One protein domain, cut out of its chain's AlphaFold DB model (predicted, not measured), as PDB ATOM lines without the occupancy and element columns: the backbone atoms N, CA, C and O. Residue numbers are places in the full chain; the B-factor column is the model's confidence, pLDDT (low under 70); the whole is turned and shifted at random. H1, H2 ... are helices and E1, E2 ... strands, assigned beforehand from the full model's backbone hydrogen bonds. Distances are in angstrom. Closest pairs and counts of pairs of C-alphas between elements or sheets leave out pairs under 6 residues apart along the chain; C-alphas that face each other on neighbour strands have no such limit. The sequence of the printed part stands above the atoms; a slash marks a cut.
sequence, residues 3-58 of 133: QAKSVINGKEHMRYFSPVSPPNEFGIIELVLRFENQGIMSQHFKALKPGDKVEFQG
ATOM      1  N   GLN A   3     -11.763   0.197   1.434       95.38
ATOM      2  CA  GLN A   3     -12.164   0.025   2.824       95.38
ATOM      3  C   GLN A   3     -12.870  -1.322   2.970       95.38
ATOM      4  O   GLN A   3     -13.888  -1.538   2.328       95.38
ATOM      5  N   ALA A   4     -12.353  -2.211   3.813       95.56
ATOM      6  CA  ALA A   4     -13.073  -3.402   4.242       95.56
ATOM      7  C   ALA A   4     -13.852  -3.114   5.523       95.56
ATOM      8  O   ALA A   4     -13.318  -2.479   6.443       95.56
ATOM      9  N   LYS A   5     -15.064  -3.655   5.609       95.88
ATOM     10  CA  LYS A   5     -15.944  -3.558   6.768       95.88
ATOM     11  C   LYS A   5     -16.408  -4.948   7.203       95.88
ATOM     12  O   LYS A   5     -16.857  -5.742   6.382       95.88
ATOM     13  N   SER A   6     -16.340  -5.199   8.510       94.62
ATOM     14  CA  SER A   6     -16.852  -6.421   9.139       94.62
ATOM     15  C   SER A   6     -17.508  -6.109  10.483       94.62
ATOM     16  O   SER A   6     -17.017  -5.274  11.246       94.62
ATOM     17  N   VAL A   7     -18.595  -6.815  10.808       94.44
ATOM     18  CA  VAL A   7     -19.213  -6.783  12.142       94.44
ATOM     19  C   VAL A   7     -18.681  -7.959  12.958       94.44
ATOM     20  O   VAL A   7     -18.919  -9.115  12.622       94.44
ATOM     21  N   ILE A   8     -17.948  -7.674  14.033       92.94
ATOM     22  CA  ILE A   8     -17.283  -8.671  14.882       92.94
ATOM     23  C   ILE A   8     -17.737  -8.428  16.320       92.94
ATOM     24  O   ILE A   8     -17.620  -7.316  16.833       92.94
ATOM     25  N   ASN A   9     -18.290  -9.451  16.978       92.31
ATOM     26  CA  ASN A   9     -18.848  -9.349  18.337       92.31
ATOM     27  C   ASN A   9     -19.854  -8.188  18.501       92.31
ATOM     28  O   ASN A   9     -19.841  -7.473  19.503       92.31
ATOM     29  N   GLY A  10     -20.694  -7.963  17.484       94.19
ATOM     30  CA  GLY A  10     -21.697  -6.892  17.469       94.19
ATOM     31  C   GLY A  10     -21.140  -5.477  17.273       94.19
ATOM     32  O   GLY A  10     -21.903  -4.519  17.358       94.19
ATOM     33  N   LYS A  11     -19.835  -5.321  17.012       95.94
ATOM     34  CA  LYS A  11     -19.194  -4.030  16.734       95.94
ATOM     35  C   LYS A  11     -18.696  -3.963  15.301       95.94
ATOM     36  O   LYS A  11     -18.170  -4.933  14.763       95.94
ATOM     37  N   GLU A  12     -18.850  -2.797  14.694       95.69
ATOM     38  CA  GLU A  12     -18.337  -2.526  13.359       95.69
ATOM     39  C   GLU A  12     -16.837  -2.224  13.404       95.69
ATOM     40  O   GLU A  12     -16.370  -1.394  14.187       95.69
ATOM     41  N   HIS A  13     -16.079  -2.895  12.539       95.38
ATOM     42  CA  HIS A  13     -14.655  -2.678  12.358       95.38
ATOM     43  C   HIS A  13     -14.361  -2.385  10.889       95.38
ATOM     44  O   HIS A  13     -14.759  -3.139  10.004       95.38
ATOM     45  N   MET A  14     -13.623  -1.302  10.645       94.75
ATOM     46  CA  MET A  14     -13.225  -0.880   9.302       94.75
ATOM     47  C   MET A  14     -11.708  -0.775   9.183       94.75
ATOM     48  O   MET A  14     -11.040  -0.286  10.103       94.75
ATOM     49  N   ARG A  15     -11.150  -1.219   8.055       93.50
ATOM     50  CA  ARG A  15      -9.723  -1.069   7.723       93.50
ATOM     51  C   ARG A  15      -9.536  -0.768   6.245       93.50
ATOM     52  O   ARG A  15     -10.277  -1.274   5.415       93.50
ATOM     53  N   TYR A  16      -8.529   0.043   5.939       92.75
ATOM     54  CA  TYR A  16      -8.141   0.337   4.567       92.75
ATOM     55  C   TYR A  16      -7.044  -0.614   4.109       92.75
ATOM     56  O   TYR A  16      -6.105  -0.890   4.855       92.75
ATOM     57  N   PHE A  17      -7.157  -1.062   2.866       92.62
ATOM     58  CA  PHE A  17      -6.176  -1.891   2.189       92.62
ATOM     59  C   PHE A  17      -5.851  -1.290   0.826       92.62
ATOM     60  O   PHE A  17      -6.721  -0.756   0.132       92.62
ATOM     61  N   SER A  18      -4.587  -1.376   0.433       92.25
ATOM     62  CA  SER A  18      -4.170  -1.094  -0.936       92.25
ATOM     63  C   SER A  18      -4.198  -2.408  -1.707       92.25
ATOM     64  O   SER A  18      -3.480  -3.332  -1.317       92.25
ATOM     65  N   PRO A  19      -5.026  -2.530  -2.760       92.31
ATOM     66  CA  PRO A  19      -4.952  -3.681  -3.645       92.31
ATOM     67  C   PRO A  19      -3.562  -3.816  -4.252       92.31
ATOM     68  O   PRO A  19      -2.801  -2.853  -4.311       92.31
ATOM     69  N   VAL A  20      -3.224  -4.999  -4.728       92.31
ATOM     70  CA  VAL A  20      -1.989  -5.220  -5.499       92.31
ATOM     71  C   VAL A  20      -2.283  -5.721  -6.906       92.31
ATOM     72  O   VAL A  20      -1.391  -5.682  -7.756       92.31
ATOM     73  N   SER A  21      -3.540  -6.096  -7.158       90.31
ATOM     74  CA  SER A  21      -4.054  -6.367  -8.490       90.31
ATOM     75  C   SER A  21      -4.042  -5.090  -9.350       90.31
ATOM     76  O   SER A  21      -4.259  -3.985  -8.834       90.31
ATOM     77  N   PRO A  22      -3.790  -5.211 -10.664       84.56
ATOM     78  CA  PRO A  22      -3.894  -4.105 -11.607       84.56
ATOM     79  C   PRO A  22      -5.288  -3.451 -11.593       84.56
ATOM     80  O   PRO A  22      -6.294  -4.159 -11.551       84.56
ATOM     81  N   PRO A  23      -5.394  -2.113 -11.727       80.19
ATOM     82  CA  PRO A  23      -6.690  -1.426 -11.769       80.19
ATOM     83  C   PRO A  23      -7.606  -1.846 -12.930       80.19
ATOM     84  O   PRO A  23      -8.810  -1.622 -12.876       80.19
ATOM     85  N   ASN A  24      -7.037  -2.422 -13.992       82.88
ATOM     86  CA  ASN A  24      -7.756  -2.864 -15.185       82.88
ATOM     87  C   ASN A  24      -8.110  -4.364 -15.173       82.88
ATOM     88  O   ASN A  24      -8.611  -4.871 -16.177       82.88
ATOM     89  N   GLU A  25      -7.837  -5.075 -14.077       87.62
ATOM     90  CA  GLU A  25      -8.218  -6.476 -13.900       87.62
ATOM     91  C   GLU A  25      -9.578  -6.564 -13.198       87.62
ATOM     92  O   GLU A  25      -9.708  -6.355 -11.992       87.62
ATOM     93  N   PHE A  26     -10.628  -6.822 -13.978       88.38
ATOM     94  CA  PHE A  26     -12.000  -6.831 -13.476       88.38
ATOM     95  C   PHE A  26     -12.385  -8.179 -12.860       88.38
ATOM     96  O   PHE A  26     -12.043  -9.240 -13.375       88.38
ATOM     97  N   GLY A  27     -13.174  -8.126 -11.785       90.75
ATOM     98  CA  GLY A  27     -13.708  -9.309 -11.102       90.75
ATOM     99  C   GLY A  27     -12.773  -9.925 -10.060       90.75
ATOM    100  O   GLY A  27     -13.213 -10.799  -9.315       90.75
ATOM    101  N   ILE A  28     -11.528  -9.451  -9.958       91.38
ATOM    102  CA  ILE A  28     -10.538  -9.923  -8.988       91.38
ATOM    103  C   ILE A  28      -9.950  -8.725  -8.238       91.38
ATOM    104  O   ILE A  28      -9.621  -7.695  -8.821       91.38
ATOM    105  N   ILE A  29      -9.826  -8.866  -6.920       92.06
ATOM    106  CA  ILE A  29      -9.094  -7.940  -6.058       92.06
ATOM    107  C   ILE A  29      -8.099  -8.777  -5.268       92.06
ATOM    108  O   ILE A  29      -8.493  -9.687  -4.540       92.06
ATOM    109  N   GLU A  30      -6.820  -8.440  -5.379       93.50
ATOM    110  CA  GLU A  30      -5.764  -9.083  -4.603       93.50
ATOM    111  C   GLU A  30      -5.289  -8.150  -3.492       93.50
ATOM    112  O   GLU A  30      -5.015  -6.971  -3.730       93.50
ATOM    113  N   LEU A  31      -5.176  -8.677  -2.272       93.75
ATOM    114  CA  LEU A  31      -4.702  -7.952  -1.096       93.75
ATOM    115  C   LEU A  31      -3.523  -8.700  -0.473       93.75
ATOM    116  O   LEU A  31      -3.564  -9.920  -0.335       93.75
ATOM    117  N   VAL A  32      -2.517  -7.960  -0.006       93.19
ATOM    118  CA  VAL A  32      -1.472  -8.511   0.868       93.19
ATOM    119  C   VAL A  32      -1.741  -8.090   2.300       93.19
ATOM    120  O   VAL A  32      -1.822  -6.902   2.608       93.19
ATOM    121  N   LEU A  33      -1.870  -9.083   3.179       90.88
ATOM    122  CA  LEU A  33      -2.219  -8.892   4.579       90.88
ATOM    123  C   LEU A  33      -1.117  -9.453   5.473       90.88
ATOM    124  O   LEU A  33      -0.768 -10.628   5.383       90.88
ATOM    125  N   ARG A  34      -0.612  -8.619   6.382       86.81
ATOM    126  CA  ARG A  34       0.172  -9.079   7.529       86.81
ATOM    127  C   ARG A  34      -0.783  -9.332   8.691       86.81
ATOM    128  O   ARG A  34      -1.580  -8.464   9.052       86.81
ATOM    129  N   PHE A  35      -0.726 -10.533   9.255       89.81
ATOM    130  CA  PHE A  35      -1.589 -10.908  10.368       89.81
ATOM    131  C   PHE A  35      -0.917 -10.616  11.703       89.81
ATOM    132  O   PHE A  35       0.048 -11.274  12.077       89.81
ATOM    133  N   GLU A  36      -1.485  -9.667  12.439       85.88
ATOM    134  CA  GLU A  36      -1.057  -9.343  13.796       85.88
ATOM    135  C   GLU A  36      -1.825 -10.193  14.819       85.88
ATOM    136  O   GLU A  36      -3.049 -10.348  14.735       85.88
ATOM    137  N   ASN A  37      -1.117 -10.727  15.821       84.50
ATOM    138  CA  ASN A  37      -1.686 -11.660  16.804       84.50
ATOM    139  C   ASN A  37      -2.872 -11.071  17.583       84.50
ATOM    140  O   ASN A  37      -3.818 -11.787  17.897       84.50
ATOM    141  N   GLN A  38      -2.852  -9.765  17.859       88.38
ATOM    142  CA  GLN A  38      -3.903  -9.073  18.618       88.38
ATOM    143  C   GLN A  38      -4.837  -8.228  17.731       88.38
ATOM    144  O   GLN A  38      -5.731  -7.543  18.228       88.38
ATOM    145  N   GLY A  39      -4.650  -8.248  16.406       89.62
ATOM    146  CA  GLY A  39      -5.447  -7.444  15.484       89.62
ATOM    147  C   GLY A  39      -6.818  -8.064  15.229       89.62
ATOM    148  O   GLY A  39      -6.903  -9.086  14.562       89.62
ATOM    149  N   ILE A  40      -7.903  -7.421  15.678       92.56
ATOM    150  CA  ILE A  40      -9.283  -7.925  15.495       92.56
ATOM    151  C   ILE A  40      -9.581  -8.238  14.018       92.56
ATOM    152  O   ILE A  40     -10.010  -9.342  13.689       92.56
ATOM    153  N   MET A  41      -9.294  -7.293  13.117       92.75
ATOM    154  CA  MET A  41      -9.475  -7.501  11.675       92.75
ATOM    155  C   MET A  41      -8.480  -8.515  11.104       92.75
ATOM    156  O   MET A  41      -8.853  -9.295  10.239       92.75
ATOM    157  N   SER A  42      -7.243  -8.571  11.610       93.12
ATOM    158  CA  SER A  42      -6.271  -9.590  11.195       93.12
ATOM    159  C   SER A  42      -6.767 -11.001  11.514       93.12
ATOM    160  O   SER A  42      -6.748 -11.862  10.642       93.12
ATOM    161  N   GLN A  43      -7.265 -11.235  12.731       94.12
ATOM    162  CA  GLN A  43      -7.816 -12.532  13.128       94.12
ATOM    163  C   GLN A  43      -9.087 -12.871  12.342       94.12
ATOM    164  O   GLN A  43      -9.252 -14.012  11.921       94.12
ATOM    165  N   HIS A  44      -9.945 -11.879  12.084       94.69
ATOM    166  CA  HIS A  44     -11.124 -12.063  11.243       94.69
ATOM    167  C   HIS A  44     -10.752 -12.505   9.823       94.69
ATOM    168  O   HIS A  44     -11.227 -13.540   9.372       94.69
ATOM    169  N   PHE A  45      -9.847 -11.785   9.151       94.31
ATOM    170  CA  PHE A  45      -9.395 -12.144   7.805       94.31
ATOM    171  C   PHE A  45      -8.676 -13.496   7.764       94.31
ATOM    172  O   PHE A  45      -8.846 -14.249   6.813       94.31
ATOM    173  N   LYS A  46      -7.912 -13.839   8.809       94.81
ATOM    174  CA  LYS A  46      -7.239 -15.141   8.926       94.81
ATOM    175  C   LYS A  46      -8.223 -16.313   9.044       94.81
ATOM    176  O   LYS A  46      -7.867 -17.434   8.698       94.81
ATOM    177  N   ALA A  47      -9.433 -16.067   9.547       94.62
ATOM    178  CA  ALA A  47     -10.471 -17.081   9.714       94.62
ATOM    179  C   ALA A  47     -11.357 -17.279   8.469       94.62
ATOM    180  O   ALA A  47     -12.130 -18.238   8.442       94.62
ATOM    181  N   LEU A  48     -11.254 -16.397   7.465       95.00
ATOM    182  CA  LEU A  48     -12.035 -16.485   6.230       95.00
ATOM    183  C   LEU A  48     -11.670 -17.733   5.423       95.00
ATOM    184  O   LEU A  48     -10.515 -18.159   5.364       95.00
ATOM    185  N   LYS A  49     -12.672 -18.290   4.752       96.81
ATOM    186  CA  LYS A  49     -12.564 -19.429   3.844       96.81
ATOM    187  C   LYS A  49     -13.042 -19.041   2.445       96.81
ATOM    188  O   LYS A  49     -13.837 -18.111   2.300       96.81
ATOM    189  N   PRO A  50     -12.604 -19.759   1.396       96.69
ATOM    190  CA  PRO A  50     -13.173 -19.586   0.065       96.69
ATOM    191  C   PRO A  50     -14.706 -19.671   0.098       96.69
ATOM    192  O   PRO A  50     -15.263 -20.619   0.647       96.69
ATOM    193  N   GLY A  51     -15.372 -18.671  -0.485       96.19
ATOM    194  CA  GLY A  51     -16.832 -18.525  -0.468       96.19
ATOM    195  C   GLY A  51     -17.367 -17.562   0.599       96.19
ATOM    196  O   GLY A  51     -18.491 -17.078   0.448       96.19
ATOM    197  N   ASP A  52     -16.571 -17.227   1.621       95.56
ATOM    198  CA  ASP A  52     -16.935 -16.191   2.586       95.56
ATOM    199  C   ASP A  52     -16.977 -14.812   1.916       95.56
ATOM    200  O   ASP A  52     -16.288 -14.536   0.930       95.56
ATOM    201  N   LYS A  53     -17.812 -13.931   2.467       94.00
ATOM    202  CA  LYS A  53     -18.026 -12.581   1.946       94.00
ATOM    203  C   LYS A  53     -17.465 -11.548   2.909       94.00
ATOM    204  O   LYS A  53     -17.637 -11.660   4.119       94.00
ATOM    205  N   VAL A  54     -16.857 -10.514   2.343       93.38
ATOM    206  CA  VAL A  54     -16.387  -9.328   3.058       93.38
ATOM    207  C   VAL A  54     -16.927  -8.111   2.324       93.38
ATOM    208  O   VAL A  54     -16.888  -8.060   1.094       93.38
ATOM    209  N   GLU A  55     -17.449  -7.142   3.070       95.25
ATOM    210  CA  GLU A  55     -17.908  -5.889   2.483       95.25
ATOM    211  C   GLU A  55     -16.709  -4.995   2.186       95.25
ATOM    212  O   GLU A  55     -15.898  -4.706   3.068       95.25
ATOM    213  N   PHE A  56     -16.618  -4.540   0.937       94.81
ATOM    214  CA  PHE A  56     -15.629  -3.568   0.505       94.81
ATOM    215  C   PHE A  56     -16.307  -2.328  -0.073       94.81
ATOM    216  O   PHE A  56     -17.285  -2.425  -0.811       94.81
ATOM    217  N   GLN A  57     -15.734  -1.167   0.217       94.31
ATOM    218  CA  GLN A  57     -16.080   0.114  -0.383       94.31
ATOM    219  C   GLN A  57     -14.832   0.720  -1.030       94.31
ATOM    220  O   GLN A  57     -13.751   0.716  -0.440       94.31
ATOM    221  N   GLY A  58     -14.963   1.265  -2.237       89.94
ATOM    222  CA  GLY A  58     -13.888   2.018  -2.868       89.94
ATOM    223  C   GLY A  58     -14.146   2.375  -4.335       89.94
ATOM    224  O   GLY A  58     -15.213   2.051  -4.856       89.94
TER     225      GLY A  58
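Overview. This is residues 3 to 58 of the 133 residues of the protein "Cytochrome-b5 reductase" of Scylla olivacea (UniProt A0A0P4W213). A small antiparallel sheet of three strands, in the order E2, E1, E3, has one short helix, H1, over one face. A long loop, residues 18 to 39, reaches past the sheet and folds back to H1; residues 47 to 52 stick out. The 56 printed residues run E1, E2, H1, E3, mixed in class, with under half in named elements. The whole is only just compact, close to loose: radius of gyration of the C-alphas 11.9 A, spans 36 by 21 by 20 A.

Arrangement. E1, residues 3 to 8, and E2, residues 11 to 17, form a hairpin, with N 6 and O 13 3.0 A apart. E3, residues 55 to 57, is antiparallel to E1, with N 5 and O 55 2.9 A apart. H1, residues 40 to 47, is on the sheet at a height of 9.7 A, over E2 and E1; the closest C-alphas of E2 and H1, His 13 and Met 41, are 7.1 A apart. On the local plane H1 runs across E1 at 89 degrees, and its 38 degree rise is only just short of standing up from the sheet. E2, H1 and E3 form a split strand-helix-strand unit, two same-way strands with E1 between them, and a right-handed crossover. Every O i to N i+4 pair in H1 is within hydrogen-bond range.

Along the chain. E1 spans 15.7 A from C-alpha 3 at (-12.164, 0.025, 2.824), E2 19.6 A, H1 10.9 A, and E3 6.9 A to C-alpha 57 at (-16.080, 0.114, -0.383).

Size, cuts and confidence. The C-alphas farthest apart, Asn 9 and Asn 24, are 35.9 A apart. The printed part has no cut; the link E2 to H1 is long, and no printed residue is under 70 in pLDDT.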